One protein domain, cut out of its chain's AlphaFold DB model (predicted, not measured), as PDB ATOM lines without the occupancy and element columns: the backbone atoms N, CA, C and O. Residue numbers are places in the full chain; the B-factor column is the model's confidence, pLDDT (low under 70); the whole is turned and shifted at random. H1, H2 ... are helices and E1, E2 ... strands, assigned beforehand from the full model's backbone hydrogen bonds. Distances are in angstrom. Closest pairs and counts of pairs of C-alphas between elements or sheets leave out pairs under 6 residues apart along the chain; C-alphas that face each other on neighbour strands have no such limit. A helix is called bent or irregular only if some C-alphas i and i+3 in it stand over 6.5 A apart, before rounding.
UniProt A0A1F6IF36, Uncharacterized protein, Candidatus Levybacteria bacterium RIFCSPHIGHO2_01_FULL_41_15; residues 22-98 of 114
ATOM      1  N   GLU A  22     136.173 129.415 108.004       47.22
ATOM      2  CA  GLU A  22     137.313 129.935 108.760       47.22
ATOM      3  C   GLU A  22     136.933 130.052 110.238       47.22
ATOM      4  O   GLU A  22     136.048 130.829 110.603       47.22
ATOM      5  N   ILE A  23     137.615 129.311 111.114       50.53
ATOM      6  CA  ILE A  23     137.403 129.415 112.559       50.53
ATOM      7  C   ILE A  23     138.640 130.053 113.212       50.53
ATOM      8  O   ILE A  23     139.742 129.494 113.132       50.53
ATOM      9  N   PRO A  24     138.506 131.228 113.860       53.78
ATOM     10  CA  PRO A  24     139.624 131.891 114.519       53.78
ATOM     11  C   PRO A  24     140.012 131.169 115.816       53.78
ATOM     12  O   PRO A  24     139.155 130.797 116.620       53.78
ATOM     13  N   ILE A  25     141.316 131.020 116.065       55.22
ATOM     14  CA  ILE A  25     141.817 130.479 117.334       55.22
ATOM     15  C   ILE A  25     141.937 131.632 118.345       55.22
ATOM     16  O   ILE A  25     142.680 132.591 118.103       55.22
ATOM     17  N   PRO A  26     141.267 131.560 119.508       47.75
ATOM     18  CA  PRO A  26     141.437 132.563 120.543       47.75
ATOM     19  C   PRO A  26     142.881 132.520 121.058       47.75
ATOM     20  O   PRO A  26     143.371 131.465 121.470       47.75
ATOM     21  N   ASP A  27     143.533 133.686 121.060       48.44
ATOM     22  CA  ASP A  27     144.907 133.938 121.536       48.44
ATOM     23  C   ASP A  27     146.047 133.737 120.518       48.44
ATOM     24  O   ASP A  27     147.221 133.739 120.885       48.44
ATOM     25  N   THR A  28     145.734 133.614 119.226       55.84
ATOM     26  CA  THR A  28     146.748 133.620 118.164       55.84
ATOM     27  C   THR A  28     146.372 134.645 117.101       55.84
ATOM     28  O   THR A  28     145.819 134.314 116.054       55.84
ATOM     29  N   ARG A  29     146.578 135.930 117.417       58.16
ATOM     30  CA  ARG A  29     146.214 137.049 116.532       58.16
ATOM     31  C   ARG A  29     146.782 136.802 115.125       58.16
ATOM     32  O   ARG A  29     147.994 136.830 114.952       58.16
ATOM     33  N   GLY A  30     145.904 136.549 114.155       69.75
ATOM     34  CA  GLY A  30     146.261 136.359 112.745       69.75
ATOM     35  C   GLY A  30     146.333 134.913 112.241       69.75
ATOM     36  O   GLY A  30     146.441 134.740 111.029       69.75
ATOM     37  N   TYR A  31     146.230 133.885 113.098       76.00
ATOM     38  CA  TYR A  31     146.168 132.496 112.619       76.00
ATOM     39  C   TYR A  31     144.736 131.973 112.508       76.00
ATOM     40  O   TYR A  31     143.919 132.154 113.416       76.00
ATOM     41  N   THR A  32     144.450 131.296 111.399       78.69
ATOM     42  CA  THR A  32     143.154 130.689 111.091       78.69
ATOM     43  C   THR A  32     143.289 129.178 110.969       78.69
ATOM     44  O   THR A  32     144.340 128.650 110.593       78.69
ATOM     45  N   ILE A  33     142.209 128.476 111.305       78.12
ATOM     46  CA  ILE A  33     142.028 127.060 110.996       78.12
ATOM     47  C   ILE A  33     140.779 126.962 110.133       78.12
ATOM     48  O   ILE A  33     139.708 127.403 110.540       78.12
ATOM     49  N   SER A  34     140.920 126.375 108.954       77.50
ATOM     50  CA  SER A  34     139.828 126.131 108.020       77.50
ATOM     51  C   SER A  34     139.572 124.638 107.915       77.50
ATOM     52  O   SER A  34     140.512 123.845 107.818       77.50
ATOM     53  N   LEU A  35     138.304 124.242 107.914       78.69
ATOM     54  CA  LEU A  35     137.921 122.886 107.541       78.69
ATOM     55  C   LEU A  35     137.872 122.793 106.014       78.69
ATOM     56  O   LEU A  35     137.164 123.557 105.367       78.69
ATOM     57  N   VAL A  36     138.628 121.864 105.438       76.38
ATOM     58  CA  VAL A  36     138.736 121.682 103.990       76.38
ATOM     59  C   VAL A  36     138.225 120.300 103.606       76.38
ATOM     60  O   VAL A  36     138.605 119.283 104.193       76.38
ATOM     61  N   HIS A  37     137.372 120.270 102.584       75.31
ATOM     62  CA  HIS A  37     136.890 119.057 101.937       75.31
ATOM     63  C   HIS A  37     137.479 118.972 100.532       75.31
ATOM     64  O   HIS A  37     137.226 119.834  99.693       75.31
ATOM     65  N   GLN A  38     138.250 117.925 100.259       68.81
ATOM     66  CA  GLN A  38     138.892 117.712  98.970       68.81
ATOM     67  C   GLN A  38     138.482 116.364  98.388       68.81
ATOM     68  O   GLN A  38     138.571 115.335  99.055       68.81
ATOM     69  N   VAL A  39     138.054 116.355  97.127       71.81
ATOM     70  CA  VAL A  39     137.785 115.116  96.391       71.81
ATOM     71  C   VAL A  39     139.100 114.614  95.791       71.81
ATOM     72  O   VAL A  39     139.701 115.297  94.965       71.81
ATOM     73  N   GLN A  40     139.558 113.436  96.212       66.50
ATOM     74  CA  GLN A  40     140.729 112.745  95.664       66.50
ATOM     75  C   GLN A  40     140.320 111.326  95.266       66.50
ATOM     76  O   GLN A  40     139.744 110.610  96.082       66.50
ATOM     77  N   GLU A  41     140.571 110.934  94.014       74.31
ATOM     78  CA  GLU A  41     140.281 109.579  93.501       74.31
ATOM     79  C   GLU A  41     138.836 109.102  93.779       74.31
ATOM     80  O   GLU A  41     138.589 107.950  94.135       74.31
ATOM     81  N   GLY A  42     137.857 110.011  93.681       73.56
ATOM     82  CA  GLY A  42     136.444 109.710  93.955       73.56
ATOM     83  C   GLY A  42     136.074 109.599  95.441       73.56
ATOM     84  O   GLY A  42     134.936 109.264  95.764       73.56
ATOM     85  N   LYS A  43     136.994 109.906  96.362       61.72
ATOM     86  CA  LYS A  43     136.759 109.934  97.812       61.72
ATOM     87  C   LYS A  43     136.808 111.366  98.340       61.72
ATOM     88  O   LYS A  43     137.691 112.139  97.979       61.72
ATOM     89  N   ILE A  44     135.884 111.713  99.238       68.38
ATOM     90  CA  ILE A  44     135.925 112.987  99.967       68.38
ATOM     91  C   ILE A  44     136.879 112.833 101.153       68.38
ATOM     92  O   ILE A  44     136.603 112.095 102.103       68.38
ATOM     93  N   VAL A  45     137.998 113.547 101.098       70.62
ATOM     94  CA  VAL A  45     138.976 113.673 102.175       70.62
ATOM     95  C   VAL A  45     138.712 114.980 102.914       70.62
ATOM     96  O   VAL A  45     138.678 116.043 102.307       70.62
ATOM     97  N   THR A  46     138.535 114.898 104.230       71.88
ATOM     98  CA  THR A  46     138.376 116.076 105.091       71.88
ATOM     99  C   THR A  46     139.637 116.278 105.924       71.88
ATOM    100  O   THR A  46     140.097 115.334 106.575       71.88
ATOM    101  N   TYR A  47     140.178 117.491 105.938       76.56
ATOM    102  CA  TYR A  47     141.309 117.886 106.781       76.56
ATOM    103  C   TYR A  47     141.141 119.321 107.286       76.56
ATOM    104  O   TYR A  47     140.383 120.105 106.728       76.56
ATOM    105  N   PHE A  48     141.837 119.659 108.366       81.00
ATOM    106  CA  PHE A  48     141.952 121.024 108.862       81.00
ATOM    107  C   PHE A  48     143.222 121.635 108.292       81.00
ATOM    108  O   PHE A  48     144.310 121.116 108.533       81.00
ATOM    109  N   GLN A  49     143.103 122.727 107.555       81.44
ATOM    110  CA  GLN A  49     144.237 123.503 107.078       81.44
ATOM    111  C   GLN A  49     144.407 124.731 107.961       81.44
ATOM    112  O   GLN A  49     143.428 125.340 108.382       81.44
ATOM    113  N   THR A  50     145.646 125.106 108.243       82.31
ATOM    114  CA  THR A  50     145.949 126.362 108.933       82.31
ATOM    115  C   THR A  50     146.664 127.314 107.989       82.31
ATOM    116  O   THR A  50     147.137 126.897 106.937       82.31
ATOM    117  N   ASN A  51     146.767 128.589 108.351       81.25
ATOM    118  CA  ASN A  51     147.699 129.525 107.711       81.25
ATOM    119  C   ASN A  51     149.043 129.617 108.463       81.25
ATOM    120  O   ASN A  51     149.837 130.528 108.228       81.25
ATOM    121  N   ILE A  52     149.293 128.704 109.407       82.00
ATOM    122  CA  ILE A  52     150.546 128.647 110.153       82.00
ATOM    123  C   ILE A  52     151.574 127.989 109.239       82.00
ATOM    124  O   ILE A  52     151.419 126.826 108.866       82.00
ATOM    125  N   SER A  53     152.626 128.724 108.878       78.75
ATOM    126  CA  SER A  53     153.726 128.149 108.104       78.75
ATOM    127  C   SER A  53     154.467 127.084 108.911       78.75
ATOM    128  O   SER A  53     154.580 127.166 110.140       78.75
ATOM    129  N   GLU A  54     155.032 126.102 108.214       79.25
ATOM    130  CA  GLU A  54     155.836 125.052 108.838       79.25
ATOM    131  C   GLU A  54     156.992 125.623 109.682       79.25
ATOM    132  O   GLU A  54     157.264 125.145 110.786       79.25
ATOM    133  N   SER A  55     157.622 126.706 109.212       78.75
ATOM    134  CA  SER A  55     158.708 127.383 109.932       78.75
ATOM    135  C   SER A  55     158.284 127.879 111.319       78.75
ATOM    136  O   SER A  55     159.011 127.679 112.290       78.75
ATOM    137  N   ILE A  56     157.082 128.451 111.436       81.81
ATOM    138  CA  ILE A  56     156.514 128.932 112.700       81.81
ATOM    139  C   ILE A  56     156.074 127.750 113.564       81.81
ATOM    140  O   ILE A  56     156.314 127.735 114.773       81.81
ATOM    141  N   TRP A  57     155.466 126.730 112.961       82.94
ATOM    142  CA  TRP A  57     155.018 125.538 113.679       82.94
ATOM    143  C   TRP A  57     156.168 124.787 114.361       82.94
ATOM    144  O   TRP A  57     156.039 124.355 115.510       82.94
ATOM    145  N   ASN A  58     157.308 124.671 113.680       80.00
ATOM    146  CA  ASN A  58     158.463 123.911 114.154       80.00
ATOM    147  C   ASN A  58     159.332 124.669 115.174       80.00
ATOM    148  O   ASN A  58     160.171 124.053 115.838       80.00
ATOM    149  N   GLN A  59     159.116 125.972 115.377       80.38
ATOM    150  CA  GLN A  59     159.826 126.746 116.398       80.38
ATOM    151  C   GLN A  59     159.571 126.199 117.815       80.38
ATOM    152  O   GLN A  59     158.444 125.895 118.228       80.38
ATOM    153  N   ARG A  60     160.646 126.089 118.607       77.50
ATOM    154  CA  ARG A  60     160.607 125.515 119.965       77.50
ATOM    155  C   ARG A  60     159.726 126.325 120.918       77.50
ATOM    156  O   ARG A  60     158.983 125.741 121.705       77.50
ATOM    157  N   GLU A  61     159.772 127.647 120.807       76.81
ATOM    158  CA  GLU A  61     158.987 128.600 121.603       76.81
ATOM    159  C   GLU A  61     157.473 128.519 121.350       76.81
ATOM    160  O   GLU A  61     156.676 128.753 122.257       76.81
ATOM    161  N   ASN A  62     157.050 128.023 120.183       79.50
ATOM    162  CA  ASN A  62     155.639 127.904 119.805       79.50
ATOM    163  C   ASN A  62     154.954 126.634 120.340       79.50
ATOM    164  O   ASN A  62     153.928 126.180 119.829       79.50
ATOM    165  N   GLY A  63     155.479 126.036 121.413       78.88
ATOM    166  CA  GLY A  63     154.872 124.867 122.061       78.88
ATOM    167  C   GLY A  63     153.466 125.127 122.629       78.88
ATOM    168  O   GLY A  63     152.651 124.205 122.704       78.88
ATOM    169  N   LEU A  64     153.153 126.365 123.027       80.81
ATOM    170  CA  LEU A  64     151.804 126.739 123.476       80.81
ATOM    171  C   LEU A  64     150.819 126.823 122.302       80.81
ATOM    172  O   LEU A  64     149.730 126.255 122.392       80.81
ATOM    173  N   LEU A  65     151.227 127.464 121.200       81.56
ATOM    174  CA  LEU A  65     150.464 127.547 119.950       81.56
ATOM    175  C   LEU A  65     150.075 126.149 119.461       81.56
ATOM    176  O   LEU A  65     148.892 125.865 119.285       81.56
ATOM    177  N   ARG A  66     151.057 125.246 119.346       79.88
ATOM    178  CA  ARG A  66     150.831 123.860 118.912       79.88
ATOM    179  C   ARG A  66     149.801 123.141 119.774       79.88
ATOM    180  O   ARG A  66     148.869 122.541 119.247       79.88
ATOM    181  N   ARG A  67     149.923 123.245 121.102       80.06
ATOM    182  CA  ARG A  67     148.964 122.639 122.038       80.06
ATOM    183  C   ARG A  67     147.555 123.207 121.882       80.06
ATOM    184  O   ARG A  67     146.601 122.436 121.932       80.06
ATOM    185  N   LYS A  68     147.411 124.521 121.679       81.56
ATOM    186  CA  LYS A  68     146.104 125.159 121.458       81.56
ATOM    187  C   LYS A  68     145.469 124.724 120.140       81.56
ATOM    188  O   LYS A  68     144.311 124.327 120.156       81.56
ATOM    189  N   VAL A  69     146.229 124.728 119.044       80.50
ATOM    190  CA  VAL A  69     145.777 124.276 117.716       80.50
ATOM    191  C   VAL A  69     145.323 122.816 117.771       80.50
ATOM    192  O   VAL A  69     144.206 122.504 117.372       80.50
ATOM    193  N   ILE A  70     146.139 121.929 118.349       80.56
ATOM    194  CA  ILE A  70     145.808 120.502 118.498       80.56
ATOM    195  C   ILE A  70     144.553 120.316 119.355       80.56
ATOM    196  O   ILE A  70     143.662 119.566 118.968       80.56
ATOM    197  N   LYS A  71     144.446 121.013 120.495       79.50
ATOM    198  CA  LYS A  71     143.260 120.945 121.364       79.50
ATOM    199  C   LYS A  71     142.007 121.481 120.670       79.50
ATOM    200  O   LYS A  71     140.918 120.983 120.926       79.50
ATOM    201  N   PHE A  72     142.149 122.498 119.825       79.44
ATOM    202  CA  PHE A  72     141.041 123.060 119.065       79.44
ATOM    203  C   PHE A  72     140.540 122.083 117.994       79.44
ATOM    204  O   PHE A  72     139.345 121.820 117.913       79.44
ATOM    205  N   ILE A  73     141.456 121.502 117.214       76.69
ATOM    206  CA  ILE A  73     141.140 120.528 116.156       76.69
ATOM    207  C   ILE A  73     140.619 119.217 116.754       76.69
ATOM    208  O   ILE A  73     139.731 118.575 116.195       76.69
ATOM    209  N   ASN A  74     141.165 118.819 117.900       74.75
ATOM    210  CA  ASN A  74     140.821 117.590 118.587       74.75
ATOM    211  C   ASN A  74     140.530 117.838 120.078       74.75
ATOM    212  O   ASN A  74     141.364 117.540 120.939       74.75
ATOM    213  N   PRO A  75     139.335 118.358 120.413       71.88
ATOM    214  CA  PRO A  75     138.966 118.632 121.799       71.88
ATOM    215  C   PRO A  75     138.800 117.353 122.632       71.88
ATOM    216  O   PRO A  75     138.850 117.421 123.859       71.88
ATOM    217  N   ASN A  76     138.624 116.192 121.983       69.38
ATOM    218  CA  ASN A  76     138.529 114.893 122.641       69.38
ATOM    219  C   ASN A  76     139.684 113.970 122.196       69.38
ATOM    220  O   ASN A  76     139.567 113.321 121.154       69.38
ATOM    221  N   PRO A  77     140.766 113.842 122.991       60.91
ATOM    222  CA  PRO A  77     141.971 113.103 122.610       60.91
ATOM    223  C   PRO A  77     141.746 111.601 122.370       60.91
ATOM    224  O   PRO A  77     142.635 110.940 121.841       60.91
ATOM    225  N   ALA A  78     140.567 111.060 122.703       55.94
ATOM    226  CA  ALA A  78     140.179 109.696 122.347       55.94
ATOM    227  C   ALA A  78     140.038 109.479 120.826       55.94
ATOM    228  O   ALA A  78     140.126 108.344 120.362       55.94
ATOM    229  N   LYS A  79     139.831 110.542 120.032       56.84
ATOM    230  CA  LYS A  79     139.889 110.477 118.567       56.84
ATOM    231  C   LYS A  79     141.328 110.722 118.125       56.84
ATOM    232  O   LYS A  79     141.840 111.827 118.267       56.84
ATOM    233  N   THR A  80     142.005 109.706 117.612       53.16
ATOM    234  CA  THR A  80     143.401 109.822 117.176       53.16
ATOM    235  C   THR A  80     143.522 110.815 116.010       53.16
ATOM    236  O   THR A  80     142.929 110.621 114.947       53.16
ATOM    237  N   MET A  81     144.288 111.894 116.200       55.06
ATOM    238  CA  MET A  81     144.739 112.754 115.101       55.06
ATOM    239  C   MET A  81     145.727 111.968 114.236       55.06
ATOM    240  O   MET A  81     146.715 111.457 114.762       55.06
ATOM    241  N   ILE A  82     145.488 111.883 112.927       54.12
ATOM    242  CA  ILE A  82     146.398 111.198 112.004       54.12
ATOM    243  C   ILE A  82     147.213 112.251 111.275       54.12
ATOM    244  O   ILE A  82     146.809 112.778 110.245       54.12
ATOM    245  N   GLY A  83     148.385 112.526 111.834       54.16
ATOM    246  CA  GLY A  83     149.442 113.249 111.146       54.16
ATOM    247  C   GLY A  83     149.275 114.767 111.123       54.16
ATOM    248  O   GLY A  83     148.200 115.324 110.897       54.16
ATOM    249  N   THR A  84     150.402 115.431 111.349       63.19
ATOM    250  CA  THR A  84     150.657 116.799 110.907       63.19
ATOM    251  C   THR A  84     151.373 116.698 109.567       63.19
ATOM    252  O   THR A  84     152.444 116.097 109.505       63.19
ATOM    253  N   GLY A  85     150.773 117.221 108.506       62.59
ATOM    254  CA  GLY A  85     151.402 117.333 107.194       62.59
ATOM    255  C   GLY A  85     151.625 118.794 106.829       62.59
ATOM    256  O   GLY A  85     151.021 119.686 107.428       62.59
ATOM    257  N   THR A  86     152.463 119.027 105.829       64.62
ATOM    258  CA  THR A  86     152.595 120.332 105.184       64.62
ATOM    259  C   THR A  86     151.827 120.281 103.868       64.62
ATOM    260  O   THR A  86     152.001 119.348 103.085       64.62
ATOM    261  N   ASP A  87     150.949 121.251 103.625       61.31
ATOM    262  CA  ASP A  87     150.330 121.416 102.313       61.31
ATOM    263  C   ASP A  87     151.412 121.832 101.304       61.31
ATOM    264  O   ASP A  87     152.020 122.893 101.435       61.31
ATOM    265  N   GLU A  88     151.673 120.993 100.301       62.56
ATOM    266  CA  GLU A  88     152.800 121.164  99.370       62.56
ATOM    267  C   GLU A  88     152.746 122.488  98.588       62.56
ATOM    268  O   GLU A  88     153.788 123.020  98.201       62.56
ATOM    269  N   LYS A  89     151.547 123.052  98.388       65.88
ATOM    270  CA  LYS A  89     151.336 124.295  97.632       65.88
ATOM    271  C   LYS A  89     151.548 125.547  98.473       65.88
ATOM    272  O   LYS A  89     152.012 126.555  97.951       65.88
ATOM    273  N   THR A  90     151.172 125.500  99.746       62.31
ATOM    274  CA  THR A  90     151.151 126.676 100.629       62.31
ATOM    275  C   THR A  90     152.210 126.636 101.724       62.31
ATOM    276  O   THR A  90     152.442 127.648 102.374       62.31
ATOM    277  N   GLN A  91     152.877 125.496 101.927       70.38
ATOM    278  CA  GLN A  91     153.828 125.267 103.022       70.38
ATOM    279  C   GLN A  91     153.216 125.523 104.414       70.38
ATOM    280  O   GLN A  91     153.915 125.790 105.399       70.38
ATOM    281  N   HIS A  92     151.886 125.461 104.499       78.31
ATOM    282  CA  HIS A  92     151.148 125.611 105.738       78.31
ATOM    283  C   HIS A  92     150.845 124.255 106.364       78.31
ATOM    284  O   HIS A  92     150.693 123.245 105.676       78.31
ATOM    285  N   VAL A  93     150.711 124.242 107.685       79.81
ATOM    286  CA  VAL A  93     150.410 123.018 108.424       79.81
ATOM    287  C   VAL A  93     148.954 122.612 108.218       79.81
ATOM    288  O   VAL A  93     148.036 123.424 108.375       79.81
ATOM    289  N   ALA A  94     148.751 121.330 107.927       80.69
ATOM    290  CA  ALA A  94     147.453 120.687 107.805       80.69
ATOM    291  C   ALA A  94     147.358 119.443 108.706       80.69
ATOM    292  O   ALA A  94     148.345 118.758 108.985       80.69
ATOM    293  N   PHE A  95     146.145 119.139 109.158       80.44
ATOM    294  CA  PHE A  95     145.842 118.060 110.092       80.44
ATOM    295  C   PHE A  95     144.707 117.202 109.551       80.44
ATOM    296  O   PHE A  95     143.629 117.712 109.242       80.44
ATOM    297  N   ARG A  96     144.894 115.883 109.501       70.44
ATOM    298  CA  ARG A  96     143.826 114.958 109.109       70.44
ATOM    299  C   ARG A  96     143.212 114.325 110.355       70.44
ATOM    300  O   ARG A  96     143.891 113.659 111.137       70.44
ATOM    301  N   LEU A  97     141.907 114.510 110.548       64.56
ATOM    302  CA  LEU A  97     141.174 113.708 111.527       64.56
ATOM    303  C   LEU A  97     140.862 112.350 110.904       64.56
ATOM    304  O   LEU A  97     140.327 112.270 109.796       64.56
ATOM    305  N   CYS A  98     141.170 111.274 111.625       55.44
ATOM    306  CA  CYS A  98     140.641 109.973 111.266       55.44
ATOM    307  C   CYS A  98     139.116 110.028 111.418       55.44
ATOM    308  O   CYS A  98     138.611 110.303 112.510       55.44
TER     309      CYS A  98
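This is residues 22 to 98 of the 114 residues of an uncharacterized protein of Candidatus Levybacteria bacterium RIFCSPHIGHO2_01_FULL_41_15 (UniProt A0A1F6IF36). A strongly twisted five-stranded sheet has H2 over one face; its long E2 and E3 hairpin reaches toward one end of the model, while H1 and H2 lie toward the other. The 77 printed residues include five named strands and two named helices, ordered E1 E2 E3 H1 H2 E4 E5, a mixed class. The sheet, E1 E2 E3 E5 E4, is antiparallel. The whole is compact, with a radius of gyration of the C-alphas of 12.5 A and spans of 40 by 30 by 21 A.

E1, residues 22 to 24, begins at C-alpha 22 (137.313, 129.935, 108.760). E2, residues 32 to 40, spans 23.8 A, and E3, residues 43 to 53, spans 26.9 A and bends by 57 degrees at residue 50. H1 is residues 54 to 58; H2, residues 60 to 73, spans 20.5 A and is irregular, C-alphas 61 and 64 being 7.7 A apart. E4 is residues 81 to 86, and E5, residues 92 to 97, ends at C-alpha 97 (141.174, 113.708, 111.527).

E1, E2 and E3 form a meander, each strand the antiparallel neighbour of the one before: N 23 and O 33 are 2.9 A apart, N 36 and O 47 2.8 A. E5 pairs with E3 through N 48 and O 95, 2.8 A, and with E4 through N 94 and O 85, 2.8 A. E3, H1 H2 and E4 form a split strand-helix-strand unit, two same-way strands with helices between them in the chain and E5 between them in the sheet; its crossover is right-handed. H2 is on the sheet in two layers, helix on one face; the closest C-alphas of H2 and E3 are Ile 73 and Phe 48, 7.4 A. H1 is on the sheet too, its closest C-alpha to E5 being Glu 54 to His 92, 5.6 A. Every O i to N i+4 pair is within hydrogen-bond range in H1, and 8 of 10 in H2.

The C-alphas farthest apart, Gly 42 and Glu 61, are 40.4 A apart. Residues 59 to 64, of which 60 to 64 belong to H2, stand free. The printed part has no cut and no long link. Its mean pLDDT is 70.7, with residues 22 to 30 and 76 to 90 among those under 70.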